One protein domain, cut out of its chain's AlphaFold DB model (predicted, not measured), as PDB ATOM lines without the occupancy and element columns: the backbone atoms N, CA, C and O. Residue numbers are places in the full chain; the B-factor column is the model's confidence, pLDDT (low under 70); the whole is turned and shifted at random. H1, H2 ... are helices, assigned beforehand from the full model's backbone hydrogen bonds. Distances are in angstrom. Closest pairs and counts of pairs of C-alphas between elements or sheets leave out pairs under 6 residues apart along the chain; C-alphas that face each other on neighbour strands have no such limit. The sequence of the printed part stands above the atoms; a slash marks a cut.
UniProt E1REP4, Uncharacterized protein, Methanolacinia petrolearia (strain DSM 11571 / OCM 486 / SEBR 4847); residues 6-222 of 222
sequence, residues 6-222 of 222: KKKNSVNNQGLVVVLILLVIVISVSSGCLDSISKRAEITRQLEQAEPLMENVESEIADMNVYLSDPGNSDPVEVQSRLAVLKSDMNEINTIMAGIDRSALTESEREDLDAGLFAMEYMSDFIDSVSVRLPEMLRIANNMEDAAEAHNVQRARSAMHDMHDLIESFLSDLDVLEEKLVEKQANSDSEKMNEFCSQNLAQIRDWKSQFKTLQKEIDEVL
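Overview. This is residues 6 to 222 of the 222 residues of an uncharacterized protein of Methanolacinia petrolearia (strain DSM 11571 / OCM 486 / SEBR 4847) (UniProt E1REP4). Six long helices make an up-and-down bundle, each running against the one before, in two layers of three: H2, H1, H6 and H3, H4, H5. The printed part has 217 residues, six named helices and no named strand: all helix. It is compact, a rod spanning 67 by 32 by 21 A; the radius of gyration of the C-alphas is 19.3 A.

Along the chain. H1, residues 6 to 38, starts at C-alpha 6 (16.080, -34.883, -43.739) and is 46.6 A long. H2 is 47 to 67; H3, 76 to 98; H4, 107 to 149, 61.1 A, with a kink of 31 degrees near 129; H5, 153 to 186, 48.8 A; H6, 191 to 221, ending at C-alpha 221 (28.895, -34.340, -45.134).

Arrangement. The hub, H4, touches H1 (closest C-alphas Gly 15 and Ala 141, 5.2 A), opposite ways at a shallow tilt of 16 degrees. Hairpins include H2 and H3, and H5 and H6. H2 and H6 are apart. Every O i to N i+4 pair is within hydrogen-bond range in H3, H5, H6; 27 of 29 in H1, 15 of 17 in H2, 36 of 39 in H4.

Size, cuts and confidence. The printed part has no cut and no long link. Residues 6 to 51, among others, have pLDDT under 70.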
ATOM      1  N   LYS A   6      15.133 -35.079 -44.857       32.41
ATOM      2  CA  LYS A   6      16.080 -34.883 -43.739       32.41
ATOM      3  C   LYS A   6      17.398 -34.201 -44.136       32.41
ATOM      4  O   LYS A   6      17.929 -33.440 -43.340       32.41
ATOM      5  N   LYS A   7      17.912 -34.454 -45.347       37.31
ATOM      6  CA  LYS A   7      19.142 -33.806 -45.852       37.31
ATOM      7  C   LYS A   7      18.897 -32.376 -46.340       37.31
ATOM      8  O   LYS A   7      19.782 -31.544 -46.214       37.31
ATOM      9  N   LYS A   8      17.695 -32.084 -46.853       34.41
ATOM     10  CA  LYS A   8      17.325 -30.734 -47.298       34.41
ATOM     11  C   LYS A   8      17.235 -29.759 -46.116       34.41
ATOM     12  O   LYS A   8      17.659 -28.620 -46.240       34.41
ATOM     13  N   ASN A   9      16.790 -30.245 -44.955       36.91
ATOM     14  CA  ASN A   9      16.760 -29.450 -43.727       36.91
ATOM     15  C   ASN A   9      18.135 -29.289 -43.053       36.91
ATOM     16  O   ASN A   9      18.324 -28.301 -42.355       36.91
ATOM     17  N   SER A  10      19.097 -30.211 -43.224       38.69
ATOM     18  CA  SER A  10      20.385 -30.095 -42.512       38.69
ATOM     19  C   SER A  10      21.299 -29.028 -43.114       38.69
ATOM     20  O   SER A  10      21.897 -28.269 -42.365       38.69
ATOM     21  N   VAL A  11      21.355 -28.921 -44.447       38.38
ATOM     22  CA  VAL A  11      22.203 -27.932 -45.140       38.38
ATOM     23  C   VAL A  11      21.684 -26.506 -44.918       38.38
ATOM     24  O   VAL A  11      22.479 -25.605 -44.667       38.38
ATOM     25  N   ASN A  12      20.355 -26.316 -44.918       42.69
ATOM     26  CA  ASN A  12      19.747 -25.009 -44.644       42.69
ATOM     27  C   ASN A  12      19.952 -24.575 -43.187       42.69
ATOM     28  O   ASN A  12      20.236 -23.417 -42.912       42.69
ATOM     29  N   ASN A  13      19.888 -25.522 -42.246       43.78
ATOM     30  CA  ASN A  13      20.149 -25.234 -40.840       43.78
ATOM     31  C   ASN A  13      21.624 -24.905 -40.572       43.78
ATOM     32  O   ASN A  13      21.894 -24.113 -39.682       43.78
ATOM     33  N   GLN A  14      22.572 -25.470 -41.323       45.62
ATOM     34  CA  GLN A  14      24.004 -25.253 -41.091       45.62
ATOM     35  C   GLN A  14      24.462 -23.849 -41.493       45.62
ATOM     36  O   GLN A  14      25.112 -23.196 -40.684       45.62
ATOM     37  N   GLY A  15      24.057 -23.342 -42.667       42.56
ATOM     38  CA  GLY A  15      24.322 -21.953 -43.083       42.56
ATOM     39  C   GLY A  15      23.734 -20.921 -42.112       42.56
ATOM     40  O   GLY A  15      24.406 -19.972 -41.717       42.56
ATOM     41  N   LEU A  16      22.506 -21.171 -41.648       46.59
ATOM     42  CA  LEU A  16      21.797 -20.340 -40.672       46.59
ATOM     43  C   LEU A  16      22.455 -20.398 -39.284       46.59
ATOM     44  O   LEU A  16      22.552 -19.379 -38.610       46.59
ATOM     45  N   VAL A  17      22.974 -21.561 -38.878       50.12
ATOM     46  CA  VAL A  17      23.751 -21.726 -37.642       50.12
ATOM     47  C   VAL A  17      25.068 -20.953 -37.713       50.12
ATOM     48  O   VAL A  17      25.382 -20.274 -36.747       50.12
ATOM     49  N   VAL A  18      25.801 -20.948 -38.835       51.38
ATOM     50  CA  VAL A  18      27.048 -20.156 -38.965       51.38
ATOM     51  C   VAL A  18      26.781 -18.666 -38.750       51.38
ATOM     52  O   VAL A  18      27.494 -18.004 -37.997       51.38
ATOM     53  N   VAL A  19      25.727 -18.145 -39.382       50.62
ATOM     54  CA  VAL A  19      25.365 -16.728 -39.283       50.62
ATOM     55  C   VAL A  19      24.831 -16.393 -37.892       50.62
ATOM     56  O   VAL A  19      25.203 -15.363 -37.345       50.62
ATOM     57  N   LEU A  20      24.044 -17.277 -37.267       48.66
ATOM     58  CA  LEU A  20      23.585 -17.108 -35.883       48.66
ATOM     59  C   LEU A  20      24.736 -17.167 -34.869       48.66
ATOM     60  O   LEU A  20      24.718 -16.433 -33.883       48.66
ATOM     61  N   ILE A  21      25.750 -18.004 -35.108       50.44
ATOM     62  CA  ILE A  21      26.969 -18.042 -34.296       50.44
ATOM     63  C   ILE A  21      27.705 -16.706 -34.451       50.44
ATOM     64  O   ILE A  21      27.961 -16.049 -33.452       50.44
ATOM     65  N   LEU A  22      27.944 -16.228 -35.676       52.22
ATOM     66  CA  LEU A  22      28.577 -14.921 -35.940       52.22
ATOM     67  C   LEU A  22      27.785 -13.726 -35.402       52.22
ATOM     68  O   LEU A  22      28.380 -12.746 -34.961       52.22
ATOM     69  N   LEU A  23      26.463 -13.829 -35.368       49.22
ATOM     70  CA  LEU A  23      25.570 -12.861 -34.746       49.22
ATOM     71  C   LEU A  23      25.804 -12.788 -33.236       49.22
ATOM     72  O   LEU A  23      26.024 -11.706 -32.704       49.22
ATOM     73  N   VAL A  24      25.859 -13.931 -32.545       50.41
ATOM     74  CA  VAL A  24      26.205 -13.980 -31.112       50.41
ATOM     75  C   VAL A  24      27.610 -13.427 -30.859       50.41
ATOM     76  O   VAL A  24      27.835 -12.783 -29.832       50.41
ATOM     77  N   ILE A  25      28.532 -13.636 -31.801       46.09
ATOM     78  CA  ILE A  25      29.909 -13.142 -31.733       46.09
ATOM     79  C   ILE A  25      29.928 -11.617 -31.762       46.09
ATOM     80  O   ILE A  25      30.391 -11.001 -30.805       46.09
ATOM     81  N   VAL A  26      29.362 -10.999 -32.803       51.91
ATOM     82  CA  VAL A  26      29.320  -9.535 -32.919       51.91
ATOM     83  C   VAL A  26      28.595  -8.919 -31.721       51.91
ATOM     84  O   VAL A  26      29.122  -7.974 -31.146       51.91
ATOM     85  N   ILE A  27      27.474  -9.494 -31.263       52.00
ATOM     86  CA  ILE A  27      26.743  -9.021 -30.072       52.00
ATOM     87  C   ILE A  27      27.641  -8.993 -28.837       52.00
ATOM     88  O   ILE A  27      27.679  -7.997 -28.118       52.00
ATOM     89  N   SER A  28      28.328 -10.100 -28.567       47.12
ATOM     90  CA  SER A  28      28.920 -10.332 -27.249       47.12
ATOM     91  C   SER A  28      30.300  -9.681 -27.102       47.12
ATOM     92  O   SER A  28      30.596  -9.182 -26.010       47.12
ATOM     93  N   VAL A  29      31.101  -9.597 -28.184       51.31
ATOM     94  CA  VAL A  29      32.321  -8.757 -28.182       51.31
ATOM     95  C   VAL A  29      31.905  -7.308 -27.971       51.31
ATOM     96  O   VAL A  29      32.480  -6.596 -27.146       51.31
ATOM     97  N   SER A  30      30.884  -6.881 -28.716       49.91
ATOM     98  CA  SER A  30      30.402  -5.512 -28.691       49.91
ATOM     99  C   SER A  30      29.874  -5.140 -27.324       49.91
ATOM    100  O   SER A  30      30.307  -4.129 -26.808       49.91
ATOM    101  N   SER A  31      29.061  -5.961 -26.658       51.69
ATOM    102  CA  SER A  31      28.580  -5.640 -25.309       51.69
ATOM    103  C   SER A  31      29.712  -5.533 -24.282       51.69
ATOM    104  O   SER A  31      29.715  -4.612 -23.474       51.69
ATOM    105  N   GLY A  32      30.706  -6.431 -24.326       48.34
ATOM    106  CA  GLY A  32      31.857  -6.375 -23.415       48.34
ATOM    107  C   GLY A  32      32.781  -5.183 -23.686       48.34
ATOM    108  O   GLY A  32      33.357  -4.616 -22.756       48.34
ATOM    109  N   CYS A  33      32.903  -4.769 -24.950       54.16
ATOM    110  CA  CYS A  33      33.604  -3.545 -25.317       54.16
ATOM    111  C   CYS A  33      32.783  -2.319 -24.919       54.16
ATOM    112  O   CYS A  33      33.291  -1.500 -24.175       54.16
ATOM    113  N   LEU A  34      31.516  -2.216 -25.302       55.16
ATOM    114  CA  LEU A  34      30.611  -1.106 -24.994       55.16
ATOM    115  C   LEU A  34      30.465  -0.857 -23.493       55.16
ATOM    116  O   LEU A  34      30.662   0.272 -23.066       55.16
ATOM    117  N   ASP A  35      30.285  -1.890 -22.667       56.97
ATOM    118  CA  ASP A  35      30.274  -1.741 -21.202       56.97
ATOM    119  C   ASP A  35      31.599  -1.182 -20.667       56.97
ATOM    120  O   ASP A  35      31.634  -0.385 -19.723       56.97
ATOM    121  N   SER A  36      32.710  -1.610 -21.271       56.00
ATOM    122  CA  SER A  36      34.037  -1.091 -20.969       56.00
ATOM    123  C   SER A  36      34.115   0.379 -21.366       56.00
ATOM    124  O   SER A  36      34.564   1.189 -20.563       56.00
ATOM    125  N   ILE A  37      33.670   0.740 -22.572       54.66
ATOM    126  CA  ILE A  37      33.799   2.082 -23.140       54.66
ATOM    127  C   ILE A  37      32.865   3.071 -22.422       54.66
ATOM    128  O   ILE A  37      33.322   4.121 -21.976       54.66
ATOM    129  N   SER A  38      31.596   2.705 -22.226       55.56
ATOM    130  CA  SER A  38      30.535   3.475 -21.559       55.56
ATOM    131  C   SER A  38      30.925   3.901 -20.140       55.56
ATOM    132  O   SER A  38      30.819   5.073 -19.786       55.56
ATOM    133  N   LYS A  39      31.541   3.004 -19.354       54.94
ATOM    134  CA  LYS A  39      32.072   3.337 -18.017       54.94
ATOM    135  C   LYS A  39      33.171   4.413 -18.025       54.94
ATOM    136  O   LYS A  39      33.494   4.936 -16.961       54.94
ATOM    137  N   ARG A  40      33.767   4.730 -19.181       55.03
ATOM    138  CA  ARG A  40      34.873   5.694 -19.319       55.03
ATOM    139  C   ARG A  40      34.427   7.060 -19.802       55.03
ATOM    140  O   ARG A  40      35.174   7.994 -19.549       55.03
ATOM    141  N   ALA A  41      33.261   7.194 -20.448       52.25
ATOM    142  CA  ALA A  41      32.724   8.489 -20.898       52.25
ATOM    143  C   ALA A  41      32.642   9.533 -19.761       52.25
ATOM    144  O   ALA A  41      32.714  10.734 -19.996       52.25
ATOM    145  N   GLU A  42      32.636   9.059 -18.514       50.25
ATOM    146  CA  GLU A  42      32.718   9.840 -17.278       50.25
ATOM    147  C   GLU A  42      34.026  10.669 -17.105       50.25
ATOM    148  O   GLU A  42      34.086  11.555 -16.253       50.25
ATOM    149  N   ILE A  43      35.092  10.439 -17.891       55.38
ATOM    150  CA  ILE A  43      36.411  11.096 -17.725       55.38
ATOM    151  C   ILE A  43      36.572  12.353 -18.628       55.38
ATOM    152  O   ILE A  43      37.214  12.338 -19.669       55.38
ATOM    153  N   THR A  44      36.137  13.531 -18.171       56.25
ATOM    154  CA  THR A  44      36.505  14.866 -18.736       56.25
ATOM    155  C   THR A  44      35.978  15.218 -20.154       56.25
ATOM    156  O   THR A  44      35.730  14.382 -21.008       56.25
ATOM    157  N   ARG A  45      35.891  16.525 -20.451       56.38
ATOM    158  CA  ARG A  45      35.382  17.200 -21.677       56.38
ATOM    159  C   ARG A  45      35.805  16.658 -23.066       56.38
ATOM    160  O   ARG A  45      35.232  17.075 -24.066       56.38
ATOM    161  N   GLN A  46      36.847  15.830 -23.181       57.47
ATOM    162  CA  GLN A  46      37.202  15.167 -24.454       57.47
ATOM    163  C   GLN A  46      36.358  13.905 -24.690       57.47
ATOM    164  O   GLN A  46      36.145  13.530 -25.838       57.47
ATOM    165  N   LEU A  47      35.802  13.312 -23.632       62.78
ATOM    166  CA  LEU A  47      34.862  12.201 -23.726       62.78
ATOM    167  C   LEU A  47      33.442  12.641 -24.090       62.78
ATOM    168  O   LEU A  47      32.771  11.880 -24.768       62.78
ATOM    169  N   GLU A  48      33.053  13.900 -23.847       66.62
ATOM    170  CA  GLU A  48      31.824  14.491 -24.424       66.62
ATOM    171  C   GLU A  48      31.822  14.460 -25.971       66.62
ATOM    172  O   GLU A  48      30.772  14.544 -26.601       66.62
ATOM    173  N   GLN A  49      33.000  14.369 -26.608       68.38
ATOM    174  CA  GLN A  49      33.123  14.225 -28.067       68.38
ATOM    175  C   GLN A  49      33.085  12.762 -28.521       68.38
ATOM    176  O   GLN A  49      32.682  12.491 -29.647       68.38
ATOM    177  N   ALA A  50      33.504  11.833 -27.658       67.69
ATOM    178  CA  ALA A  50      33.479  10.402 -27.937       67.69
ATOM    179  C   ALA A  50      32.111   9.779 -27.625       67.69
ATOM    180  O   ALA A  50      31.702   8.862 -28.319       67.69
ATOM    181  N   GLU A  51      31.389  10.299 -26.633       69.19
ATOM    182  CA  GLU A  51      30.077   9.821 -26.189       69.19
ATOM    183  C   GLU A  51      29.055   9.664 -27.331       69.19
ATOM    184  O   GLU A  51      28.560   8.552 -27.504       69.19
ATOM    185  N   PRO A  52      28.799  10.662 -28.205       75.88
ATOM    186  CA  PRO A  52      27.869  10.469 -29.321       75.88
ATOM    187  C   PRO A  52      28.362   9.440 -30.351       75.88
ATOM    188  O   PRO A  52      27.554   8.777 -30.994       75.88
ATOM    189  N   LEU A  53      29.680   9.282 -30.521       73.25
ATOM    190  CA  LEU A  53      30.240   8.244 -31.393       73.25
ATOM    191  C   LEU A  53      30.063   6.858 -30.768       73.25
ATOM    192  O   LEU A  53      29.780   5.898 -31.473       73.25
ATOM    193  N   MET A  54      30.190   6.750 -29.448       70.25
ATOM    194  CA  MET A  54      29.945   5.510 -28.720       70.25
ATOM    195  C   MET A  54      28.475   5.114 -28.782       70.25
ATOM    196  O   MET A  54      28.190   3.961 -29.072       70.25
ATOM    197  N   GLU A  55      27.549   6.060 -28.599       73.81
ATOM    198  CA  GLU A  55      26.114   5.819 -28.787       73.81
ATOM    199  C   GLU A  55      25.801   5.348 -30.217       73.81
ATOM    200  O   GLU A  55      25.007   4.426 -30.405       73.81
ATOM    201  N   ASN A  56      26.460   5.922 -31.232       77.94
ATOM    202  CA  ASN A  56      26.329   5.453 -32.613       77.94
ATOM    203  C   ASN A  56      26.863   4.027 -32.784       77.94
ATOM    204  O   ASN A  56      26.195   3.207 -33.404       77.94
ATOM    205  N   VAL A  57      28.024   3.705 -32.206       72.62
ATOM    206  CA  VAL A  57      28.591   2.348 -32.226       72.62
ATOM    207  C   VAL A  57      27.642   1.356 -31.542       72.62
ATOM    208  O   VAL A  57      27.355   0.302 -32.108       72.62
ATOM    209  N   GLU A  58      27.098   1.699 -30.370       69.50
ATOM    210  CA  GLU A  58      26.082   0.900 -29.667       69.50
ATOM    211  C   GLU A  58      24.847   0.659 -30.538       69.50
ATOM    212  O   GLU A  58      24.380  -0.478 -30.661       69.50
ATOM    213  N   SER A  59      24.346   1.720 -31.174       75.00
ATOM    214  CA  SER A  59      23.182   1.664 -32.052       75.00
ATOM    215  C   SER A  59      23.439   0.820 -33.299       75.00
ATOM    216  O   SER A  59      22.626  -0.039 -33.622       75.00
ATOM    217  N   GLU A  60      24.565   1.010 -33.988       76.12
ATOM    218  CA  GLU A  60      24.909   0.262 -35.203       76.12
ATOM    219  C   GLU A  60      25.136  -1.222 -34.911       76.12
ATOM    220  O   GLU A  60      24.714  -2.079 -35.688       76.12
ATOM    221  N   ILE A  61      25.727  -1.555 -33.761       70.25
ATOM    222  CA  ILE A  61      25.807  -2.940 -33.288       70.25
ATOM    223  C   ILE A  61      24.407  -3.500 -33.047       70.25
ATOM    224  O   ILE A  61      24.101  -4.589 -33.529       70.25
ATOM    225  N   ALA A  62      23.542  -2.782 -32.326       68.06
ATOM    226  CA  ALA A  62      22.176  -3.231 -32.065       68.06
ATOM    227  C   ALA A  62      21.384  -3.447 -33.367       68.06
ATOM    228  O   ALA A  62      20.723  -4.477 -33.522       68.06
ATOM    229  N   ASP A  63      21.514  -2.533 -34.325       73.88
ATOM    230  CA  ASP A  63      20.875  -2.614 -35.635       73.88
ATOM    231  C   ASP A  63      21.438  -3.765 -36.473       73.88
ATOM    232  O   ASP A  63      20.669  -4.513 -37.081       73.88
ATOM    233  N   MET A  64      22.758  -3.977 -36.461       72.06
ATOM    234  CA  MET A  64      23.379  -5.143 -37.093       72.06
ATOM    235  C   MET A  64      22.867  -6.453 -36.497       72.06
ATOM    236  O   MET A  64      22.622  -7.403 -37.240       72.06
ATOM    237  N   ASN A  65      22.650  -6.507 -35.185       65.56
ATOM    238  CA  ASN A  65      22.128  -7.700 -34.520       65.56
ATOM    239  C   ASN A  65      20.700  -8.014 -34.963       65.56
ATOM    240  O   ASN A  65      20.362  -9.174 -35.187       65.56
ATOM    241  N   VAL A  66      19.862  -6.989 -35.121       69.38
ATOM    242  CA  VAL A  66      18.513  -7.158 -35.671       69.38
ATOM    243  C   VAL A  66      18.591  -7.573 -37.140       69.38
ATOM    244  O   VAL A  66      17.912  -8.517 -37.540       69.38
ATOM    245  N   TYR A  67      19.438  -6.922 -37.935       70.00
ATOM    246  CA  TYR A  67      19.560  -7.177 -39.370       70.00
ATOM    247  C   TYR A  67      20.022  -8.604 -39.681       70.00
ATOM    248  O   TYR A  67      19.451  -9.278 -40.536       70.00
ATOM    249  N   LEU A  68      21.022  -9.085 -38.946       65.12
ATOM    250  CA  LEU A  68      21.590 -10.418 -39.112       65.12
ATOM    251  C   LEU A  68      20.729 -11.520 -38.461       65.12
ATOM    252  O   LEU A  68      21.019 -12.703 -38.643       65.12
ATOM    253  N   SER A  69      19.682 -11.164 -37.698       64.56
ATOM    254  CA  SER A  69      18.794 -12.143 -37.039       64.56
ATOM    255  C   SER A  69      17.914 -12.925 -38.016       64.56
ATOM    256  O   SER A  69      17.377 -13.973 -37.652       64.56
ATOM    257  N   ASP A  70      17.826 -12.454 -39.262       64.25
ATOM    258  CA  ASP A  70      17.210 -13.149 -40.388       64.25
ATOM    259  C   ASP A  70      18.222 -13.300 -41.544       64.25
ATOM    260  O   ASP A  70      18.204 -12.528 -42.509       64.25
ATOM    261  N   PRO A  71      19.135 -14.289 -41.450       54.50
ATOM    262  CA  PRO A  71      20.261 -14.455 -42.369       54.50
ATOM    263  C   PRO A  71      19.870 -14.566 -43.843       54.50
ATOM    264  O   PRO A  71      20.611 -14.107 -44.706       54.50
ATOM    265  N   GLY A  72      18.704 -15.156 -44.135       55.81
ATOM    266  CA  GLY A  72      18.216 -15.352 -45.506       55.81
ATOM    267  C   GLY A  72      17.826 -14.048 -46.210       55.81
ATOM    268  O   GLY A  72      17.674 -14.026 -47.427       55.81
ATOM    269  N   ASN A  73      17.694 -12.955 -45.454       60.47
ATOM    270  CA  ASN A  73      17.404 -11.615 -45.962       60.47
ATOM    271  C   ASN A  73      18.588 -10.645 -45.796       60.47
ATOM    272  O   ASN A  73      18.466  -9.466 -46.139       60.47
ATOM    273  N   SER A  74      19.728 -11.113 -45.276       68.69
ATOM    274  CA  SER A  74      20.920 -10.287 -45.092       68.69
ATOM    275  C   SER A  74      21.736 -10.196 -46.386       68.69
ATOM    276  O   SER A  74      22.240 -11.193 -46.904       68.69
ATOM    277  N   ASP A  75      21.904  -8.980 -46.901       79.12
ATOM    278  CA  ASP A  75      22.741  -8.671 -48.058       79.12
ATOM    279  C   ASP A  75      24.209  -8.510 -47.615       79.12
ATOM    280  O   ASP A  75      24.508  -7.626 -46.804       79.12
ATOM    281  N   PRO A  76      25.152  -9.308 -48.154       78.69
ATOM    282  CA  PRO A  76      26.580  -9.155 -47.881       78.69
ATOM    283  C   PRO A  76      27.118  -7.731 -48.092       78.69
ATOM    284  O   PRO A  76      28.022  -7.310 -47.368       78.69
ATOM    285  N   VAL A  77      26.578  -6.982 -49.063       82.75
ATOM    286  CA  VAL A  77      27.002  -5.603 -49.358       82.75
ATOM    287  C   VAL A  77      26.583  -4.651 -48.240       82.75
ATOM    288  O   VAL A  77      27.381  -3.814 -47.811       82.75
ATOM    289  N   GLU A  78      25.362  -4.801 -47.732       83.06
ATOM    290  CA  GLU A  78      24.849  -4.014 -46.606       83.06
ATOM    291  C   GLU A  78      25.652  -4.311 -45.331       83.06
ATOM    292  O   GLU A  78      26.068  -3.387 -44.631       83.06
ATOM    293  N   VAL A  79      25.956  -5.588 -45.068       78.44
ATOM    294  CA  VAL A  79      26.799  -5.995 -43.931       78.44
ATOM    295  C   VAL A  79      28.183  -5.358 -44.015       78.44
ATOM    296  O   VAL A  79      28.669  -4.805 -43.029       78.44
ATOM    297  N   GLN A  80      28.811  -5.382 -45.192       80.62
ATOM    298  CA  GLN A  80      30.119  -4.762 -45.388       80.62
ATOM    299  C   GLN A  80      30.071  -3.241 -45.183       80.62
ATOM    300  O   GLN A  80      30.986  -2.675 -44.583       80.62
ATOM    301  N   SER A  81      29.003  -2.581 -45.641       85.50
ATOM    302  CA  SER A  81      28.809  -1.143 -45.438       85.50
ATOM    303  C   SER A  81      28.677  -0.788 -43.956       85.50
ATOM    304  O   SER A  81      29.328   0.145 -43.493       85.50
ATOM    305  N   ARG A  82      27.884  -1.547 -43.191       82.94
ATOM    306  CA  ARG A  82      27.685  -1.316 -41.748       82.94
ATOM    307  C   ARG A  82      28.956  -1.551 -40.937       82.94
ATOM    308  O   ARG A  82      29.317  -0.723 -40.106       82.94
ATOM    309  N   LEU A  83      29.697  -2.616 -41.245       82.38
ATOM    310  CA  LEU A  83      30.998  -2.882 -40.620       82.38
ATOM    311  C   LEU A  83      32.018  -1.769 -40.911       82.38
ATOM    312  O   LEU A  83      32.816  -1.426 -40.040       82.38
ATOM    313  N   ALA A  84      31.972  -1.161 -42.100       85.50
ATOM    314  CA  ALA A  84      32.828  -0.026 -42.433       85.50
ATOM    315  C   ALA A  84      32.483   1.239 -41.625       85.50
ATOM    316  O   ALA A  84      33.401   1.951 -41.213       85.50
ATOM    317  N   VAL A  85      31.193   1.501 -41.372       85.38
ATOM    318  CA  VAL A  85      30.743   2.603 -40.500       85.38
ATOM    319  C   VAL A  85      31.234   2.375 -39.072       85.38
ATOM    320  O   VAL A  85      31.959   3.216 -38.548       85.38
ATOM    321  N   LEU A  86      30.967   1.194 -38.504       80.44
ATOM    322  CA  LEU A  86      31.450   0.815 -37.172       80.44
ATOM    323  C   LEU A  86      32.965   0.987 -37.039       80.44
ATOM    324  O   LEU A  86      33.449   1.582 -36.080       80.44
ATOM    325  N   LYS A  87      33.732   0.511 -38.027       83.56
ATOM    326  CA  LYS A  87      35.189   0.675 -38.031       83.56
ATOM    327  C   LYS A  87      35.603   2.149 -38.043       83.56
ATOM    328  O   LYS A  87      36.578   2.514 -37.386       83.56
ATOM    329  N   SER A  88      34.917   2.983 -38.822       87.75
ATOM    330  CA  SER A  88      35.203   4.416 -38.899       87.75
ATOM    331  C   SER A  88      35.014   5.086 -37.538       87.75
ATOM    332  O   SER A  88      35.950   5.718 -37.046       87.75
ATOM    333  N   ASP A  89      33.860   4.873 -36.908       83.06
ATOM    334  CA  ASP A  89      33.513   5.487 -35.622       83.06
ATOM    335  C   ASP A  89      34.469   5.028 -34.511       83.06
ATOM    336  O   ASP A  89      34.984   5.836 -33.740       83.06
ATOM    337  N   MET A  90      34.820   3.739 -34.493       79.69
ATOM    338  CA  MET A  90      35.789   3.174 -33.548       79.69
ATOM    339  C   MET A  90      37.194   3.769 -33.706       79.69
ATOM    340  O   MET A  90      37.876   4.045 -32.717       79.69
ATOM    341  N   ASN A  91      37.642   4.012 -34.942       84.44
ATOM    342  CA  ASN A  91      38.928   4.669 -35.188       84.44
ATOM    343  C   ASN A  91      38.921   6.137 -34.743       84.44
ATOM    344  O   ASN A  91      39.942   6.639 -34.257       84.44
ATOM    345  N   GLU A  92      37.791   6.826 -34.894       84.75
ATOM    346  CA  GLU A  92      37.627   8.201 -34.429       84.75
ATOM    347  C   GLU A  92      37.653   8.273 -32.896       84.75
ATOM    348  O   GLU A  92      38.439   9.044 -32.339       84.75
ATOM    349  N   ILE A  93      36.921   7.387 -32.211       78.00
ATOM    350  CA  ILE A  93      36.962   7.246 -30.747       78.00
ATOM    351  C   ILE A  93      38.393   6.967 -30.273       78.00
ATOM    352  O   ILE A  93      38.895   7.658 -29.384       78.00
ATOM    353  N   ASN A  94      39.091   6.012 -30.894       78.44
ATOM    354  CA  ASN A  94      40.471   5.683 -30.534       78.44
ATOM    355  C   ASN A  94      41.415   6.889 -30.703       78.44
ATOM    356  O   ASN A  94      42.280   7.131 -29.861       78.44
ATOM    357  N   THR A  95      41.221   7.690 -31.755       84.81
ATOM    358  CA  THR A  95      42.000   8.916 -31.993       84.81
ATOM    359  C   THR A  95      41.757   9.961 -30.904       84.81
ATOM    360  O   THR A  95      42.711  10.568 -30.414       84.81
ATOM    361  N   ILE A  96      40.498  10.152 -30.495       80.69
ATOM    362  CA  ILE A  96      40.128  11.067 -29.407       80.69
ATOM    363  C   ILE A  96      40.759  10.598 -28.092       80.69
ATOM    364  O   ILE A  96      41.444  11.377 -27.428       80.69
ATOM    365  N   MET A  97      40.592   9.318 -27.748       76.69
ATOM    366  CA  MET A  97      41.110   8.738 -26.507       76.69
ATOM    367  C   MET A  97      42.641   8.785 -26.439       76.69
ATOM    368  O   MET A  97      43.204   9.131 -25.402       76.69
ATOM    369  N   ALA A  98      43.336   8.506 -27.546       80.06
ATOM    370  CA  ALA A  98      44.796   8.576 -27.610       80.06
ATOM    371  C   ALA A  98      45.336  10.011 -27.447       80.06
ATOM    372  O   ALA A  98      46.500  10.195 -27.087       80.06
ATOM    373  N   GLY A  99      44.501  11.025 -27.701       78.75
ATOM    374  CA  GLY A  99      44.817  12.441 -27.520       78.75
ATOM    375  C   GLY A  99      44.653  12.967 -26.088       78.75
ATOM    376  O   GLY A  99      44.964  14.137 -25.850       78.75
ATOM    377  N   ILE A 100      44.177  12.147 -25.144       78.25
ATOM    378  CA  ILE A 100      43.964  12.548 -23.746       78.25
ATOM    379  C   ILE A 100      45.309  12.668 -23.010       78.25
ATOM    380  O   ILE A 100      46.135  11.751 -23.005       78.25
ATOM    381  N   ASP A 101      45.527  13.804 -22.340       77.62
ATOM    382  CA  ASP A 101      46.727  14.037 -21.530       77.62
ATOM    383  C   ASP A 101      46.698  13.215 -20.234       77.62
ATOM    384  O   ASP A 101      46.042  13.563 -19.249       77.62
ATOM    385  N   ARG A 102      47.491  12.141 -20.217       75.19
ATOM    386  CA  ARG A 102      47.635  11.231 -19.072       75.19
ATOM    387  C   ARG A 102      48.143  11.911 -17.800       75.19
ATOM    388  O   ARG A 102      47.905  11.396 -16.709       75.19
ATOM    389  N   SER A 103      48.858  13.033 -17.908       75.06
ATOM    390  CA  SER A 103      49.441  13.715 -16.746       75.06
ATOM    391  C   SER A 103      48.402  14.435 -15.883       75.06
ATOM    392  O   SER A 103      48.634  14.638 -14.690       75.06
ATOM    393  N   ALA A 104      47.245  14.761 -16.464       73.88
ATOM    394  CA  ALA A 104      46.119  15.377 -15.773       73.88
ATOM    395  C   ALA A 104      45.204  14.356 -15.068       73.88
ATOM    396  O   ALA A 104      44.324  14.760 -14.311       73.88
ATOM    397  N   LEU A 105      45.422  13.057 -15.298       74.69
ATOM    398  CA  LEU A 105      44.583  11.971 -14.794       74.69
ATOM    399  C   LEU A 105      45.108  11.393 -13.474       74.69
ATOM    400  O   LEU A 105      46.323  11.250 -13.261       74.69
ATOM    401  N   THR A 106      44.178  10.991 -12.612       82.06
ATOM    402  CA  THR A 106      44.443  10.098 -11.480       82.06
ATOM    403  C   THR A 106      44.873   8.715 -11.972       82.06
ATOM    404  O   THR A 106      44.666   8.358 -13.129       82.06
ATOM    405  N   GLU A 107      45.476   7.912 -11.095       81.38
ATOM    406  CA  GLU A 107      45.917   6.560 -11.466       81.38
ATOM    407  C   GLU A 107      44.748   5.689 -11.948       81.38
ATOM    408  O   GLU A 107      44.840   5.066 -13.000       81.38
ATOM    409  N   SER A 108      43.609   5.748 -11.250       76.56
ATOM    410  CA  SER A 108      42.394   5.029 -11.651       76.56
ATOM    411  C   SER A 108      41.907   5.447 -13.040       76.56
ATOM    412  O   SER A 108      41.504   4.593 -13.819       76.56
ATOM    413  N   GLU A 109      41.942   6.739 -13.368       74.94
ATOM    414  CA  GLU A 109      41.502   7.240 -14.678       74.94
ATOM    415  C   GLU A 109      42.474   6.866 -15.807       74.94
ATOM    416  O   GLU A 109      42.052   6.713 -16.952       74.94
ATOM    417  N   ARG A 110      43.770   6.702 -15.509       77.75
ATOM    418  CA  ARG A 110      44.751   6.188 -16.481       77.75
ATOM    419  C   ARG A 110      44.563   4.701 -16.731       77.75
ATOM    420  O   ARG A 110      44.579   4.289 -17.886       77.75
ATOM    421  N   GLU A 111      44.370   3.920 -15.668       78.62
ATOM    422  CA  GLU A 111      44.055   2.494 -15.775       78.62
ATOM    423  C   GLU A 111      42.765   2.263 -16.552       78.62
ATOM    424  O   GLU A 111      42.701   1.339 -17.366       78.62
ATOM    425  N   ASP A 112      41.771   3.131 -16.327       73.81
ATOM    426  CA  ASP A 112      40.627   3.248 -17.208       73.81
ATOM    427  C   ASP A 112      41.151   3.547 -18.606       73.81
ATOM    428  O   ASP A 112      41.282   2.599 -19.357       73.81
ATOM    429  N   LEU A 113      41.555   4.757 -18.981       75.62
ATOM    430  CA  LEU A 113      41.977   5.089 -20.352       75.62
ATOM    431  C   LEU A 113      42.752   3.978 -21.114       75.62
ATOM    432  O   LEU A 113      42.360   3.616 -22.227       75.62
ATOM    433  N   ASP A 114      43.774   3.373 -20.505       79.81
ATOM    434  CA  ASP A 114      44.580   2.303 -21.106       79.81
ATOM    435  C   ASP A 114      43.792   1.012 -21.403       79.81
ATOM    436  O   ASP A 114      44.008   0.379 -22.441       79.81
ATOM    437  N   ALA A 115      42.841   0.625 -20.551       77.00
ATOM    438  CA  ALA A 115      41.942  -0.495 -20.830       77.00
ATOM    439  C   ALA A 115      41.000  -0.241 -22.018       77.00
ATOM    440  O   ALA A 115      40.481  -1.182 -22.612       77.00
ATOM    441  N   GLY A 116      40.787   1.018 -22.380       72.88
ATOM    442  CA  GLY A 116      39.767   1.433 -23.341       72.88
ATOM    443  C   GLY A 116      40.376   1.555 -24.706       72.88
ATOM    444  O   GLY A 116      39.841   1.011 -25.659       72.88
ATOM    445  N   LEU A 117      41.571   2.143 -24.754       77.88
ATOM    446  CA  LEU A 117      42.458   2.045 -25.905       77.88
ATOM    447  C   LEU A 117      42.691   0.580 -26.290       77.88
ATOM    448  O   LEU A 117      42.588   0.236 -27.461       77.88
ATOM    449  N   PHE A 118      42.916  -0.303 -25.310       84.44
ATOM    450  CA  PHE A 118      43.044  -1.730 -25.597       84.44
ATOM    451  C   PHE A 118      41.746  -2.349 -26.136       84.44
ATOM    452  O   PHE A 118      41.793  -3.063 -27.134       84.44
ATOM    453  N   ALA A 119      40.594  -2.072 -25.516       78.44
ATOM    454  CA  ALA A 119      39.305  -2.578 -25.989       78.44
ATOM    455  C   ALA A 119      38.974  -2.096 -27.415       78.44
ATOM    456  O   ALA A 119      38.526  -2.889 -28.238       78.44
ATOM    457  N   MET A 120      39.254  -0.824 -27.722       77.00
ATOM    458  CA  MET A 120      39.118  -0.233 -29.058       77.00
ATOM    459  C   MET A 120      39.988  -0.948 -30.086       77.00
ATOM    460  O   MET A 120      39.509  -1.334 -31.149       77.00
ATOM    461  N   GLU A 121      41.268  -1.127 -29.769       83.38
ATOM    462  CA  GLU A 121      42.228  -1.784 -30.651       83.38
ATOM    463  C   GLU A 121      41.826  -3.241 -30.911       83.38
ATOM    464  O   GLU A 121      41.787  -3.686 -32.054       83.38
ATOM    465  N   TYR A 122      41.469  -3.968 -29.854       84.12
ATOM    466  CA  TYR A 122      40.980  -5.340 -29.942       84.12
ATOM    467  C   TYR A 122      39.698  -5.449 -30.782       84.12
ATOM    468  O   TYR A 122      39.583  -6.340 -31.622       84.12
ATOM    469  N   MET A 123      38.748  -4.527 -30.610       77.00
ATOM    470  CA  MET A 123      37.523  -4.519 -31.406       77.00
ATOM    471  C   MET A 123      37.770  -4.135 -32.865       77.00
ATOM    472  O   MET A 123      37.132  -4.703 -33.745       77.00
ATOM    473  N   SER A 124      38.699  -3.220 -33.140       83.19
ATOM    474  CA  SER A 124      39.088  -2.872 -34.509       83.19
ATOM    475  C   SER A 124      39.673  -4.085 -35.242       83.19
ATOM    476  O   SER A 124      39.228  -4.405 -36.344       83.19
ATOM    477  N   ASP A 125      40.574  -4.833 -34.592       85.75
ATOM    478  CA  ASP A 125      41.134  -6.078 -35.141       85.75
ATOM    479  C   ASP A 125      40.049  -7.141 -35.376       85.75
ATOM    480  O   ASP A 125      40.034  -7.827 -36.402       85.75
ATOM    481  N   PHE A 126      39.106  -7.264 -34.439       83.12
ATOM    482  CA  PHE A 126      37.969  -8.166 -34.578       83.12
ATOM    483  C   PHE A 126      37.066  -7.776 -35.757       83.12
ATOM    484  O   PHE A 126      36.727  -8.632 -36.578       83.12
ATOM    485  N   ILE A 127      36.711  -6.492 -35.884       80.56
ATOM    486  CA  ILE A 127      35.931  -5.982 -37.016       80.56
ATOM    487  C   ILE A 127      36.674  -6.260 -38.319       80.56
ATOM    488  O   ILE A 127      36.036  -6.678 -39.279       80.56
ATOM    489  N   ASP A 128      37.996  -6.110 -38.370       85.25
ATOM    490  CA  ASP A 128      38.778  -6.397 -39.575       85.25
ATOM    491  C   ASP A 128      38.717  -7.862 -39.998       85.25
ATOM    492  O   ASP A 128      38.531  -8.147 -41.186       85.25
ATOM    493  N   SER A 129      38.776  -8.787 -39.041       83.44
ATOM    494  CA  SER A 129      38.544 -10.202 -39.334       83.44
ATOM    495  C   SER A 129      37.117 -10.427 -39.857       83.44
ATOM    496  O   SER A 129      36.921 -10.976 -40.946       83.44
ATOM    497  N   VAL A 130      36.096  -9.926 -39.158       79.38
ATOM    498  CA  VAL A 130      34.686 -10.150 -39.529       79.38
ATOM    499  C   VAL A 130      34.307  -9.477 -40.855       79.38
ATOM    500  O   VAL A 130      33.562 -10.064 -41.638       79.38
ATOM    501  N   SER A 131      34.864  -8.306 -41.166       80.94
ATOM    502  CA  SER A 131      34.603  -7.526 -42.392       80.94
ATOM    503  C   SER A 131      34.943  -8.275 -43.671       80.94
ATOM    504  O   SER A 131      34.356  -8.013 -44.722       80.94
ATOM    505  N   VAL A 132      35.895  -9.202 -43.592       81.69
ATOM    506  CA  VAL A 132      36.274 -10.065 -44.712       81.69
ATOM    507  C   VAL A 132      35.472 -11.364 -44.688       81.69
ATOM    508  O   VAL A 132      35.000 -11.816 -45.731       81.69
ATOM    509  N   ARG A 133      35.317 -11.981 -43.511       82.69
ATOM    510  CA  ARG A 133      34.771 -13.341 -43.386       82.69
ATOM    511  C   ARG A 133      33.252 -13.384 -43.465       82.69
ATOM    512  O   ARG A 133      32.720 -14.211 -44.196       82.69
ATOM    513  N   LEU A 134      32.549 -12.504 -42.755       78.44
ATOM    514  CA  LEU A 134      31.091 -12.564 -42.639       78.44
ATOM    515  C   LEU A 134      30.374 -12.340 -43.984       78.44
ATOM    516  O   LEU A 134      29.519 -13.164 -44.319       78.44
ATOM    517  N   PRO A 135      30.721 -11.325 -44.805       81.38
ATOM    518  CA  PRO A 135      30.103 -11.166 -46.123       81.38
ATOM    519  C   PRO A 135      30.335 -12.378 -47.034       81.38
ATOM    520  O   PRO A 135      29.432 -12.804 -47.754       81.38
ATOM    521  N   GLU A 136      31.530 -12.969 -46.980       85.06
ATOM    522  CA  GLU A 136      31.863 -14.139 -47.790       85.06
ATOM    523  C   GLU A 136      31.127 -15.396 -47.305       85.06
ATOM    524  O   GLU A 136      30.597 -16.148 -48.122       85.06
ATOM    525  N   MET A 137      30.993 -15.590 -45.989       78.44
ATOM    526  CA  MET A 137      30.187 -16.671 -45.413       78.44
ATOM    527  C   MET A 137      28.716 -16.551 -45.827       78.44
ATOM    528  O   MET A 137      28.127 -17.545 -46.250       78.44
ATOM    529  N   LEU A 138      28.140 -15.345 -45.794       77.19
ATOM    530  CA  LEU A 138      26.780 -15.089 -46.285       77.19
ATOM    531  C   LEU A 138      26.652 -15.407 -47.781       77.19
ATOM    532  O   LEU A 138      25.724 -16.096 -48.203       77.19
ATOM    533  N   ARG A 139      27.625 -14.976 -48.592       80.81
ATOM    534  CA  ARG A 139      27.662 -15.279 -50.030       80.81
ATOM    535  C   ARG A 139      27.712 -16.784 -50.291       80.81
ATOM    536  O   ARG A 139      27.045 -17.272 -51.207       80.81
ATOM    537  N   ILE A 140      28.515 -17.528 -49.535       79.75
ATOM    538  CA  ILE A 140      28.630 -18.984 -49.668       79.75
ATOM    539  C   ILE A 140      27.336 -19.666 -49.211       79.75
ATOM    540  O   ILE A 140      26.844 -20.538 -49.927       79.75
ATOM    541  N   ALA A 141      26.740 -19.234 -48.096       74.94
ATOM    542  CA  ALA A 141      25.465 -19.756 -47.604       74.94
ATOM    543  C   ALA A 141      24.342 -19.589 -48.644       74.94
ATOM    544  O   ALA A 141      23.686 -20.571 -48.990       74.94
ATOM    545  N   ASN A 142      24.217 -18.405 -49.250       73.81
ATOM    546  CA  ASN A 142      23.249 -18.158 -50.324       73.81
ATOM    547  C   ASN A 142      23.514 -19.055 -51.547       73.81
ATOM    548  O   ASN A 142      22.596 -19.625 -52.131       73.81
ATOM    549  N   ASN A 143      24.785 -19.268 -51.912       75.44
ATOM    550  CA  ASN A 143      25.137 -20.197 -52.992       75.44
ATOM    551  C   ASN A 143      24.799 -21.661 -52.665       75.44
ATOM    552  O   ASN A 143      24.483 -22.427 -53.581       75.44
ATOM    553  N   MET A 144      24.902 -22.066 -51.396       70.38
ATOM    554  CA  MET A 144      24.490 -23.394 -50.935       70.38
ATOM    555  C   MET A 144      22.975 -23.560 -51.030       70.38
ATOM    556  O   MET A 144      22.519 -24.606 -51.498       70.38
ATOM    557  N   GLU A 145      22.212 -22.535 -50.646       67.38
ATOM    558  CA  GLU A 145      20.753 -22.511 -50.754       67.38
ATOM    559  C   GLU A 145      20.304 -22.592 -52.221       67.38
ATOM    560  O   GLU A 145      19.614 -23.544 -52.593       67.38
ATOM    561  N   ASP A 146      20.825 -21.719 -53.091       71.88
ATOM    562  CA  ASP A 146      20.583 -21.745 -54.542       71.88
ATOM    563  C   ASP A 146      20.887 -23.123 -55.153       71.88
ATOM    564  O   ASP A 146      20.157 -23.653 -55.999       71.88
ATOM    565  N   ALA A 147      22.008 -23.729 -54.749       68.62
ATOM    566  CA  ALA A 147      22.406 -25.046 -55.229       68.62
ATOM    567  C   ALA A 147      21.455 -26.146 -54.739       68.62
ATOM    568  O   ALA A 147      21.168 -27.083 -55.494       68.62
ATOM    569  N   ALA A 148      20.956 -26.042 -53.506       63.81
ATOM    570  CA  ALA A 148      19.985 -26.969 -52.944       63.81
ATOM    571  C   ALA A 148      18.620 -26.856 -53.640       63.81
ATOM    572  O   ALA A 148      18.016 -27.888 -53.954       63.81
ATOM    573  N   GLU A 149      18.158 -25.638 -53.939       70.38
ATOM    574  CA  GLU A 149      16.936 -25.387 -54.712       70.38
ATOM    575  C   GLU A 149      17.038 -25.927 -56.141       70.38
ATOM    576  O   GLU A 149      16.126 -26.597 -56.629       70.38
ATOM    577  N   ALA A 150      18.186 -25.721 -56.787       74.81
ATOM    578  CA  ALA A 150      18.465 -26.228 -58.127       74.81
ATOM    579  C   ALA A 150      18.773 -27.738 -58.172       74.81
ATOM    580  O   ALA A 150      19.057 -28.273 -59.246       74.81
ATOM    581  N   HIS A 151      18.764 -28.435 -57.028       73.12
ATOM    582  CA  HIS A 151      19.182 -29.836 -56.892       73.12
ATOM    583  C   HIS A 151      20.597 -30.122 -57.441       73.12
ATOM    584  O   HIS A 151      20.912 -31.239 -57.862       73.12
ATOM    585  N   ASN A 152      21.475 -29.119 -57.422       74.50
ATOM    586  CA  ASN A 152      22.836 -29.199 -57.932       74.50
ATOM    587  C   ASN A 152      23.816 -29.581 -56.815       74.50
ATOM    588  O   ASN A 152      24.473 -28.740 -56.202       74.50
ATOM    589  N   VAL A 153      23.938 -30.889 -56.587       72.00
ATOM    590  CA  VAL A 153      24.785 -31.471 -55.530       72.00
ATOM    591  C   VAL A 153      26.258 -31.075 -55.674       72.00
ATOM    592  O   VAL A 153      26.927 -30.844 -54.671       72.00
ATOM    593  N   GLN A 154      26.769 -30.961 -56.903       76.12
ATOM    594  CA  GLN A 154      28.170 -30.603 -57.131       76.12
ATOM    595  C   GLN A 154      28.457 -29.160 -56.698       76.12
ATOM    596  O   GLN A 154      29.478 -28.902 -56.065       76.12
ATOM    597  N   ARG A 155      27.546 -28.229 -57.007       71.31
ATOM    598  CA  ARG A 155      27.667 -26.825 -56.594       71.31
ATOM    599  C   ARG A 155      27.535 -26.675 -55.077       71.31
ATOM    600  O   ARG A 155      28.336 -25.965 -54.484       71.31
ATOM    601  N   ALA A 156      26.606 -27.404 -54.454       67.19
ATOM    602  CA  ALA A 156      26.462 -27.423 -52.999       67.19
ATOM    603  C   ALA A 156      27.726 -27.961 -52.304       67.19
ATOM    604  O   ALA A 156      28.167 -27.397 -51.311       67.19
ATOM    605  N   ARG A 157      28.355 -29.013 -52.852       69.62
ATOM    606  CA  ARG A 157      29.608 -29.566 -52.311       69.62
ATOM    607  C   ARG A 157      30.788 -28.607 -52.441       69.62
ATOM    608  O   ARG A 157      31.570 -28.500 -51.509       69.62
ATOM    609  N   SER A 158      30.900 -27.907 -53.571       79.44
ATOM    610  CA  SER A 158      31.920 -26.865 -53.746       79.44
ATOM    611  C   SER A 158      31.754 -25.756 -52.710       79.44
ATOM    612  O   SER A 158      32.714 -25.406 -52.046       79.44
ATOM    613  N   ALA A 159      30.527 -25.270 -52.514       76.06
ATOM    614  CA  ALA A 159      30.255 -24.224 -51.537       76.06
ATOM    615  C   ALA A 159      30.487 -24.695 -50.083       76.06
ATOM    616  O   ALA A 159      30.952 -23.918 -49.261       76.06
ATOM    617  N   MET A 160      30.254 -25.976 -49.767       73.88
ATOM    618  CA  MET A 160      30.635 -26.547 -48.464       73.88
ATOM    619  C   MET A 160      32.156 -26.598 -48.254       73.88
ATOM    620  O   MET A 160      32.606 -26.340 -47.143       73.88
ATOM    621  N   HIS A 161      32.945 -26.890 -49.294       83.50
ATOM    622  CA  HIS A 161      34.406 -26.773 -49.218       83.50
ATOM    623  C   HIS A 161      34.845 -25.319 -49.012       83.50
ATOM    624  O   HIS A 161      35.641 -25.056 -48.119       83.50
ATOM    625  N   ASP A 162      34.272 -24.376 -49.766       85.94
ATOM    626  CA  ASP A 162      34.575 -22.949 -49.603       85.94
ATOM    627  C   ASP A 162      34.242 -22.475 -48.172       85.94
ATOM    628  O   ASP A 162      35.005 -21.726 -47.563       85.94
ATOM    629  N   MET A 163      33.124 -22.949 -47.602       80.81
ATOM    630  CA  MET A 163      32.737 -22.667 -46.215       80.81
ATOM    631  C   MET A 163      33.720 -23.280 -45.210       80.81
ATOM    632  O   MET A 163      34.082 -22.621 -44.237       80.81
ATOM    633  N   HIS A 164      34.156 -24.523 -45.433       83.50
ATOM    634  CA  HIS A 164      35.136 -25.194 -44.580       83.50
ATOM    635  C   HIS A 164      36.438 -24.382 -44.490       83.50
ATOM    636  O   HIS A 164      36.887 -24.055 -43.391       83.50
ATOM    637  N   ASP A 165      36.999 -23.998 -45.637       88.50
ATOM    638  CA  ASP A 165      38.256 -23.241 -45.703       88.50
ATOM    639  C   ASP A 165      38.120 -21.863 -45.033       88.50
ATOM    640  O   ASP A 165      39.037 -21.368 -44.369       88.50
ATOM    641  N   LEU A 166      36.944 -21.243 -45.156       87.19
ATOM    642  CA  LEU A 166      36.660 -19.953 -44.539       87.19
ATOM    643  C   LEU A 166      36.523 -20.046 -43.012       87.19
ATOM    644  O   LEU A 166      36.996 -19.152 -42.307       87.19
ATOM    645  N   ILE A 167      35.925 -21.125 -42.496       84.38
ATOM    646  CA  ILE A 167      35.867 -21.413 -41.054       84.38
ATOM    647  C   ILE A 167      37.270 -21.670 -40.504       84.38
ATOM    648  O   ILE A 167      37.604 -21.141 -39.446       84.38
ATOM    649  N   GLU A 168      38.105 -22.432 -41.212       89.38
ATOM    650  CA  GLU A 168      39.492 -22.684 -40.803       89.38
ATOM    651  C   GLU A 168      40.288 -21.376 -40.710       89.38
ATOM    652  O   GLU A 168      40.951 -21.111 -39.703       89.38
ATOM    653  N   SER A 169      40.150 -20.504 -41.712       90.19
ATOM    654  CA  SER A 169      40.779 -19.186 -41.675       90.19
ATOM    655  C   SER A 169      40.256 -18.325 -40.524       90.19
ATOM    656  O   SER A 169      41.044 -17.615 -39.905       90.19
ATOM    657  N   PHE A 170      38.955 -18.369 -40.222       86.69
ATOM    658  CA  PHE A 170      38.394 -17.586 -39.121       86.69
ATOM    659  C   PHE A 170      38.819 -18.122 -37.750       86.69
ATOM    660  O   PHE A 170      39.109 -17.342 -36.851       86.69
ATOM    661  N   LEU A 171      38.943 -19.443 -37.589       88.25
ATOM    662  CA  LEU A 171      39.518 -20.049 -36.386       88.25
ATOM    663  C   LEU A 171      40.952 -19.560 -36.137       88.25
ATOM    664  O   LEU A 171      41.292 -19.279 -34.990       88.25
ATOM    665  N   SER A 172      41.751 -19.402 -37.196       92.75
ATOM    666  CA  SER A 172      43.092 -18.815 -37.089       92.75
ATOM    667  C   SER A 172      43.052 -17.343 -36.667       92.75
ATOM    668  O   SER A 172      43.886 -16.924 -35.870       92.75
ATOM    669  N   ASP A 173      42.100 -16.554 -37.173       90.56
ATOM    670  CA  ASP A 173      41.936 -15.157 -36.750       90.56
ATOM    671  C   ASP A 173      41.546 -15.092 -35.253       90.56
ATOM    672  O   ASP A 173      42.085 -14.289 -34.490       90.56
ATOM    673  N   LEU A 174      40.670 -15.998 -34.796       88.56
ATOM    674  CA  LEU A 174      40.286 -16.125 -33.385       88.56
ATOM    675  C   LEU A 174      41.446 -16.577 -32.483       88.56
ATOM    676  O   LEU A 174      41.487 -16.176 -31.321       88.56
ATOM    677  N   ASP A 175      42.382 -17.391 -32.981       92.81
ATOM    678  CA  ASP A 175      43.599 -17.762 -32.245       92.81
ATOM    679  C   ASP A 175      44.468 -16.532 -31.951       92.81
ATOM    680  O   ASP A 175      44.913 -16.355 -30.817       92.81
ATOM    681  N   VAL A 176      44.648 -15.650 -32.941       93.25
ATOM    682  CA  VAL A 176      45.415 -14.401 -32.787       93.25
ATOM    683  C   VAL A 176      44.742 -13.465 -31.779       93.25
ATOM    684  O   VAL A 176      45.404 -12.897 -30.908       93.25
ATOM    685  N   LEU A 177      43.417 -13.325 -31.859       90.38
ATOM    686  CA  LEU A 177      42.652 -12.511 -30.912       90.38
ATOM    687  C   LEU A 177      42.697 -13.087 -29.487       90.38
ATOM    688  O   LEU A 177      42.817 -12.326 -28.525       90.38
ATOM    689  N   GLU A 178      42.645 -14.417 -29.335       93.69
ATOM    690  CA  GLU A 178      42.806 -15.072 -28.033       93.69
ATOM    691  C   GLU A 178      44.194 -14.792 -27.445       93.69
ATOM    692  O   GLU A 178      44.295 -14.413 -26.278       93.69
ATOM    693  N   GLU A 179      45.254 -14.945 -28.243       95.38
ATOM    694  CA  GLU A 179      46.633 -14.689 -27.815       95.38
ATOM    695  C   GLU A 179      46.801 -13.245 -27.329       95.38
ATOM    696  O   GLU A 179      47.294 -13.031 -26.220       95.38
ATOM    697  N   LYS A 180      46.269 -12.266 -28.073       93.00
ATOM    698  CA  LYS A 180      46.304 -10.846 -27.690       93.00
ATOM    699  C   LYS A 180      45.659 -10.589 -26.322       93.00
ATOM    700  O   LYS A 180      46.198  -9.829 -25.513       93.00
ATOM    701  N   LEU A 181      44.523 -11.227 -26.032       91.50
ATOM    702  CA  LEU A 181      43.857 -11.111 -24.730       91.50
ATOM    703  C   LEU A 181      44.632 -11.812 -23.610       91.50
ATOM    704  O   LEU A 181      44.743 -11.258 -22.517       91.50
ATOM    705  N   VAL A 182      45.176 -13.009 -23.862       93.94
ATOM    706  CA  VAL A 182      45.991 -13.743 -22.878       93.94
ATOM    707  C   VAL A 182      47.240 -12.944 -22.518       93.94
ATOM    708  O   VAL A 182      47.545 -12.781 -21.336       93.94
ATOM    709  N   GLU A 183      47.945 -12.414 -23.516       94.56
ATOM    710  CA  GLU A 183      49.129 -11.588 -23.303       94.56
ATOM    711  C   GLU A 183      48.791 -10.315 -22.530       94.56
ATOM    712  O   GLU A 183      49.508  -9.958 -21.591       94.56
ATOM    713  N   LYS A 184      47.691  -9.635 -22.874       92.94
ATOM    714  CA  LYS A 184      47.294  -8.419 -22.158       92.94
ATOM    715  C   LYS A 184      46.917  -8.708 -20.710       92.94
ATOM    716  O   LYS A 184      47.349  -7.971 -19.825       92.94
ATOM    717  N   GLN A 185      46.174  -9.785 -20.467       92.12
ATOM    718  CA  GLN A 185      45.797 -10.220 -19.125       92.12
ATOM    719  C   GLN A 185      47.023 -10.588 -18.279       92.12
ATOM    720  O   GLN A 185      47.117 -10.202 -17.120       92.12
ATOM    721  N   ALA A 186      47.991 -11.304 -18.856       92.75
ATOM    722  CA  ALA A 186      49.202 -11.718 -18.146       92.75
ATOM    723  C   ALA A 186      50.118 -10.542 -17.766       92.75
ATOM    724  O   ALA A 186      50.876 -10.645 -16.803       92.75
ATOM    725  N   ASN A 187      50.055  -9.440 -18.517       90.44
ATOM    726  CA  ASN A 187      50.903  -8.260 -18.338       90.44
ATOM    727  C   ASN A 187      50.184  -7.082 -17.654       90.44
ATOM    728  O   ASN A 187      50.710  -5.969 -17.659       90.44
ATOM    729  N   SER A 188      48.985  -7.294 -17.103       86.75
ATOM    730  CA  SER A 188      48.180  -6.241 -16.485       86.75
ATOM    731  C   SER A 188      47.856  -6.546 -15.024       86.75
ATOM    732  O   SER A 188      47.189  -7.531 -14.710       86.75
ATOM    733  N   ASP A 189      48.219  -5.621 -14.138       86.44
ATOM    734  CA  ASP A 189      47.811  -5.658 -12.728       86.44
ATOM    735  C   ASP A 189      46.408  -5.054 -12.499       86.44
ATOM    736  O   ASP A 189      45.837  -5.201 -11.419       86.44
ATOM    737  N   SER A 190      45.818  -4.404 -13.514       84.44
ATOM    738  CA  SER A 190      44.491  -3.781 -13.413       84.44
ATOM    739  C   SER A 190      43.372  -4.827 -13.370       84.44
ATOM    740  O   SER A 190      43.195  -5.613 -14.305       84.44
ATOM    741  N   GLU A 191      42.560  -4.789 -12.310       83.94
ATOM    742  CA  GLU A 191      41.390  -5.660 -12.135       83.94
ATOM    743  C   GLU A 191      40.379  -5.491 -13.279       83.94
ATOM    744  O   GLU A 191      39.877  -6.481 -13.809       83.94
ATOM    745  N   LYS A 192      40.160  -4.251 -13.739       75.19
ATOM    746  CA  LYS A 192      39.243  -3.937 -14.847       75.19
ATOM    747  C   LYS A 192      39.706  -4.541 -16.171       75.19
ATOM    748  O   LYS A 192      38.907  -5.121 -16.904       75.19
ATOM    749  N   MET A 193      41.002  -4.439 -16.474       83.50
ATOM    750  CA  MET A 193      41.577  -5.083 -17.659       83.50
ATOM    751  C   MET A 193      41.434  -6.604 -17.578       83.50
ATOM    752  O   MET A 193      41.089  -7.253 -18.565       83.50
ATOM    753  N   ASN A 194      41.679  -7.175 -16.399       87.19
ATOM    754  CA  ASN A 194      41.591  -8.613 -16.179       87.19
ATOM    755  C   ASN A 194      40.153  -9.126 -16.305       87.19
ATOM    756  O   ASN A 194      39.950 -10.208 -16.861       87.19
ATOM    757  N   GLU A 195      39.164  -8.355 -15.855       84.31
ATOM    758  CA  GLU A 195      37.745  -8.636 -16.072       84.31
ATOM    759  C   GLU A 195      37.398  -8.593 -17.567       84.31
ATOM    760  O   GLU A 195      36.878  -9.580 -18.094       84.31
ATOM    761  N   PHE A 196      37.771  -7.515 -18.268       81.19
ATOM    762  CA  PHE A 196      37.558  -7.369 -19.711       81.19
ATOM    763  C   PHE A 196      38.163  -8.538 -20.504       81.19
ATOM    764  O   PHE A 196      37.481  -9.161 -21.322       81.19
ATOM    765  N   CYS A 197      39.427  -8.878 -20.233       86.56
ATOM    766  CA  CYS A 197      40.103  -9.982 -20.908       86.56
ATOM    767  C   CYS A 197      39.435 -11.320 -20.584       86.56
ATOM    768  O   CYS A 197      39.208 -12.115 -21.488       86.56
ATOM    769  N   SER A 198      39.063 -11.571 -19.325       88.06
ATOM    770  CA  SER A 198      38.409 -12.829 -18.930       88.06
ATOM    771  C   SER A 198      37.072 -13.035 -19.637       88.06
ATOM    772  O   SER A 198      36.794 -14.139 -20.110       88.06
ATOM    773  N   GLN A 199      36.256 -11.981 -19.724       80.75
ATOM    774  CA  GLN A 199      34.965 -12.026 -20.408       80.75
ATOM    775  C   GLN A 199      35.149 -12.324 -21.903       80.75
ATOM    776  O   GLN A 199      34.548 -13.268 -22.415       80.75
ATOM    777  N   ASN A 200      36.041 -11.596 -22.581       80.25
ATOM    778  CA  ASN A 200      36.290 -11.790 -24.013       80.25
ATOM    779  C   ASN A 200      36.999 -13.125 -24.323       80.25
ATOM    780  O   ASN A 200      36.701 -13.762 -25.330       80.25
ATOM    781  N   LEU A 201      37.875 -13.619 -23.440       87.31
ATOM    782  CA  LEU A 201      38.503 -14.939 -23.576       87.31
ATOM    783  C   LEU A 201      37.481 -16.069 -23.476       87.31
ATOM    784  O   LEU A 201      37.546 -17.032 -24.241       87.31
ATOM    785  N   ALA A 202      36.553 -15.979 -22.519       83.62
ATOM    786  CA  ALA A 202      35.487 -16.965 -22.382       83.62
ATOM    787  C   ALA A 202      34.631 -17.016 -23.654       83.62
ATOM    788  O   ALA A 202      34.336 -18.103 -24.149       83.62
ATOM    789  N   GLN A 203      34.314 -15.847 -24.206       77.31
ATOM    790  CA  GLN A 203      33.565 -15.717 -25.447       77.31
ATOM    791  C   GLN A 203      34.316 -16.302 -26.655       77.31
ATOM    792  O   GLN A 203      33.779 -17.192 -27.311       77.31
ATOM    793  N   ILE A 204      35.575 -15.912 -26.907       83.56
ATOM    794  CA  ILE A 204      36.363 -16.467 -28.027       83.56
ATOM    795  C   ILE A 204      36.462 -17.991 -27.948       83.56
ATOM    796  O   ILE A 204      36.314 -18.684 -28.956       83.56
ATOM    797  N   ARG A 205      36.696 -18.541 -26.755       87.69
ATOM    798  CA  ARG A 205      36.803 -19.995 -26.570       87.69
ATOM    799  C   ARG A 205      35.500 -20.715 -26.875       87.69
ATOM    800  O   ARG A 205      35.534 -21.783 -27.492       87.69
ATOM    801  N   ASP A 206      34.378 -20.141 -26.458       82.44
ATOM    802  CA  ASP A 206      33.058 -20.667 -26.783       82.44
ATOM    803  C   ASP A 206      32.830 -20.658 -28.302       82.44
ATOM    804  O   ASP A 206      32.493 -21.687 -28.887       82.44
ATOM    805  N   TRP A 207      33.163 -19.564 -28.985       79.19
ATOM    806  CA  TRP A 207      33.036 -19.472 -30.444       79.19
ATOM    807  C   TRP A 207      33.912 -20.463 -31.183       79.19
ATOM    808  O   TRP A 207      33.440 -21.165 -32.075       79.19
ATOM    809  N   LYS A 208      35.178 -20.594 -30.782       85.56
ATOM    810  CA  LYS A 208      36.081 -21.601 -31.343       85.56
ATOM    811  C   LYS A 208      35.504 -23.007 -31.187       85.56
ATOM    812  O   LYS A 208      35.646 -23.824 -32.092       85.56
ATOM    813  N   SER A 209      34.846 -23.303 -30.065       85.44
ATOM    814  CA  SER A 209      34.154 -24.580 -29.859       85.44
ATOM    815  C   SER A 209      32.984 -24.766 -30.834       85.44
ATOM    816  O   SER A 209      32.850 -25.826 -31.457       85.44
ATOM    817  N   GLN A 210      32.169 -23.726 -31.022       79.50
ATOM    818  CA  GLN A 210      31.030 -23.745 -31.942       79.50
ATOM    819  C   GLN A 210      31.480 -23.910 -33.406       79.50
ATOM    820  O   GLN A 210      30.974 -24.790 -34.102       79.50
ATOM    821  N   PHE A 211      32.505 -23.177 -33.854       80.50
ATOM    822  CA  PHE A 211      33.073 -23.333 -35.199       80.50
ATOM    823  C   PHE A 211      33.730 -24.687 -35.425       80.50
ATOM    824  O   PHE A 211      33.551 -25.264 -36.489       80.50
ATOM    825  N   LYS A 212      34.437 -25.241 -34.435       84.75
ATOM    826  CA  LYS A 212      34.984 -26.605 -34.539       84.75
ATOM    827  C   LYS A 212      33.885 -27.654 -34.656       84.75
ATOM    828  O   LYS A 212      34.050 -28.642 -35.367       84.75
ATOM    829  N   THR A 213      32.764 -27.450 -33.964       80.56
ATOM    830  CA  THR A 213      31.595 -28.331 -34.081       80.56
ATOM    831  C   THR A 213      31.021 -28.263 -35.491       80.56
ATOM    832  O   THR A 213      30.850 -29.297 -36.126       80.56
ATOM    833  N   LEU A 214      30.814 -27.055 -36.010       73.00
ATOM    834  CA  LEU A 214      30.327 -26.828 -37.366       73.00
ATOM    835  C   LEU A 214      31.279 -27.377 -38.441       73.00
ATOM    836  O   LEU A 214      30.830 -28.038 -39.371       73.00
ATOM    837  N   GLN A 215      32.585 -27.147 -38.302       80.38
ATOM    838  CA  GLN A 215      33.606 -27.683 -39.205       80.38
ATOM    839  C   GLN A 215      33.513 -29.209 -39.273       80.38
ATOM    840  O   GLN A 215      33.432 -29.778 -40.356       80.38
ATOM    841  N   LYS A 216      33.404 -29.864 -38.111       79.69
ATOM    842  CA  LYS A 216      33.213 -31.311 -38.032       79.69
ATOM    843  C   LYS A 216      31.920 -31.764 -38.718       79.69
ATOM    844  O   LYS A 216      31.911 -32.799 -39.376       79.69
ATOM    845  N   GLU A 217      30.825 -31.022 -38.568       74.19
ATOM    846  CA  GLU A 217      29.576 -31.346 -39.264       74.19
ATOM    847  C   GLU A 217      29.701 -31.220 -40.789       74.19
ATOM    848  O   GLU A 217      29.114 -32.025 -41.511       74.19
ATOM    849  N   ILE A 218      30.463 -30.241 -41.285       71.62
ATOM    850  CA  ILE A 218      30.760 -30.096 -42.715       71.62
ATOM    851  C   ILE A 218      31.619 -31.277 -43.194       71.62
ATOM    852  O   ILE A 218      31.288 -31.893 -44.207       71.62
ATOM    853  N   ASP A 219      32.649 -31.658 -42.434       72.88
ATOM    854  CA  ASP A 219      33.517 -32.806 -42.733       72.88
ATOM    855  C   ASP A 219      32.754 -34.137 -42.799       72.88
ATOM    856  O   ASP A 219      33.088 -35.010 -43.595       72.88
ATOM    857  N   GLU A 220      31.712 -34.313 -41.980       73.12
ATOM    858  CA  GLU A 220      30.860 -35.510 -42.007       73.12
ATOM    859  C   GLU A 220      29.964 -35.584 -43.260       73.12
ATOM    860  O   GLU A 220      29.465 -36.661 -43.613       73.12
ATOM    861  N   VAL A 221      29.728 -34.448 -43.925       63.34
ATOM    862  CA  VAL A 221      28.895 -34.340 -45.134       63.34
ATOM    863  C   VAL A 221      29.728 -34.410 -46.419       63.34
ATOM    864  O   VAL A 221      29.212 -34.888 -47.443       63.34
ATOM    865  N   LEU A 222      30.977 -33.935 -46.380       64.56
ATOM    866  CA  LEU A 222      31.921 -33.941 -47.501       64.56
ATOM    867  C   LEU A 222      32.419 -35.344 -47.860       64.56
ATOM    868  O   LEU A 222      32.556 -35.558 -49.089       64.56
TER     869      LEU A 222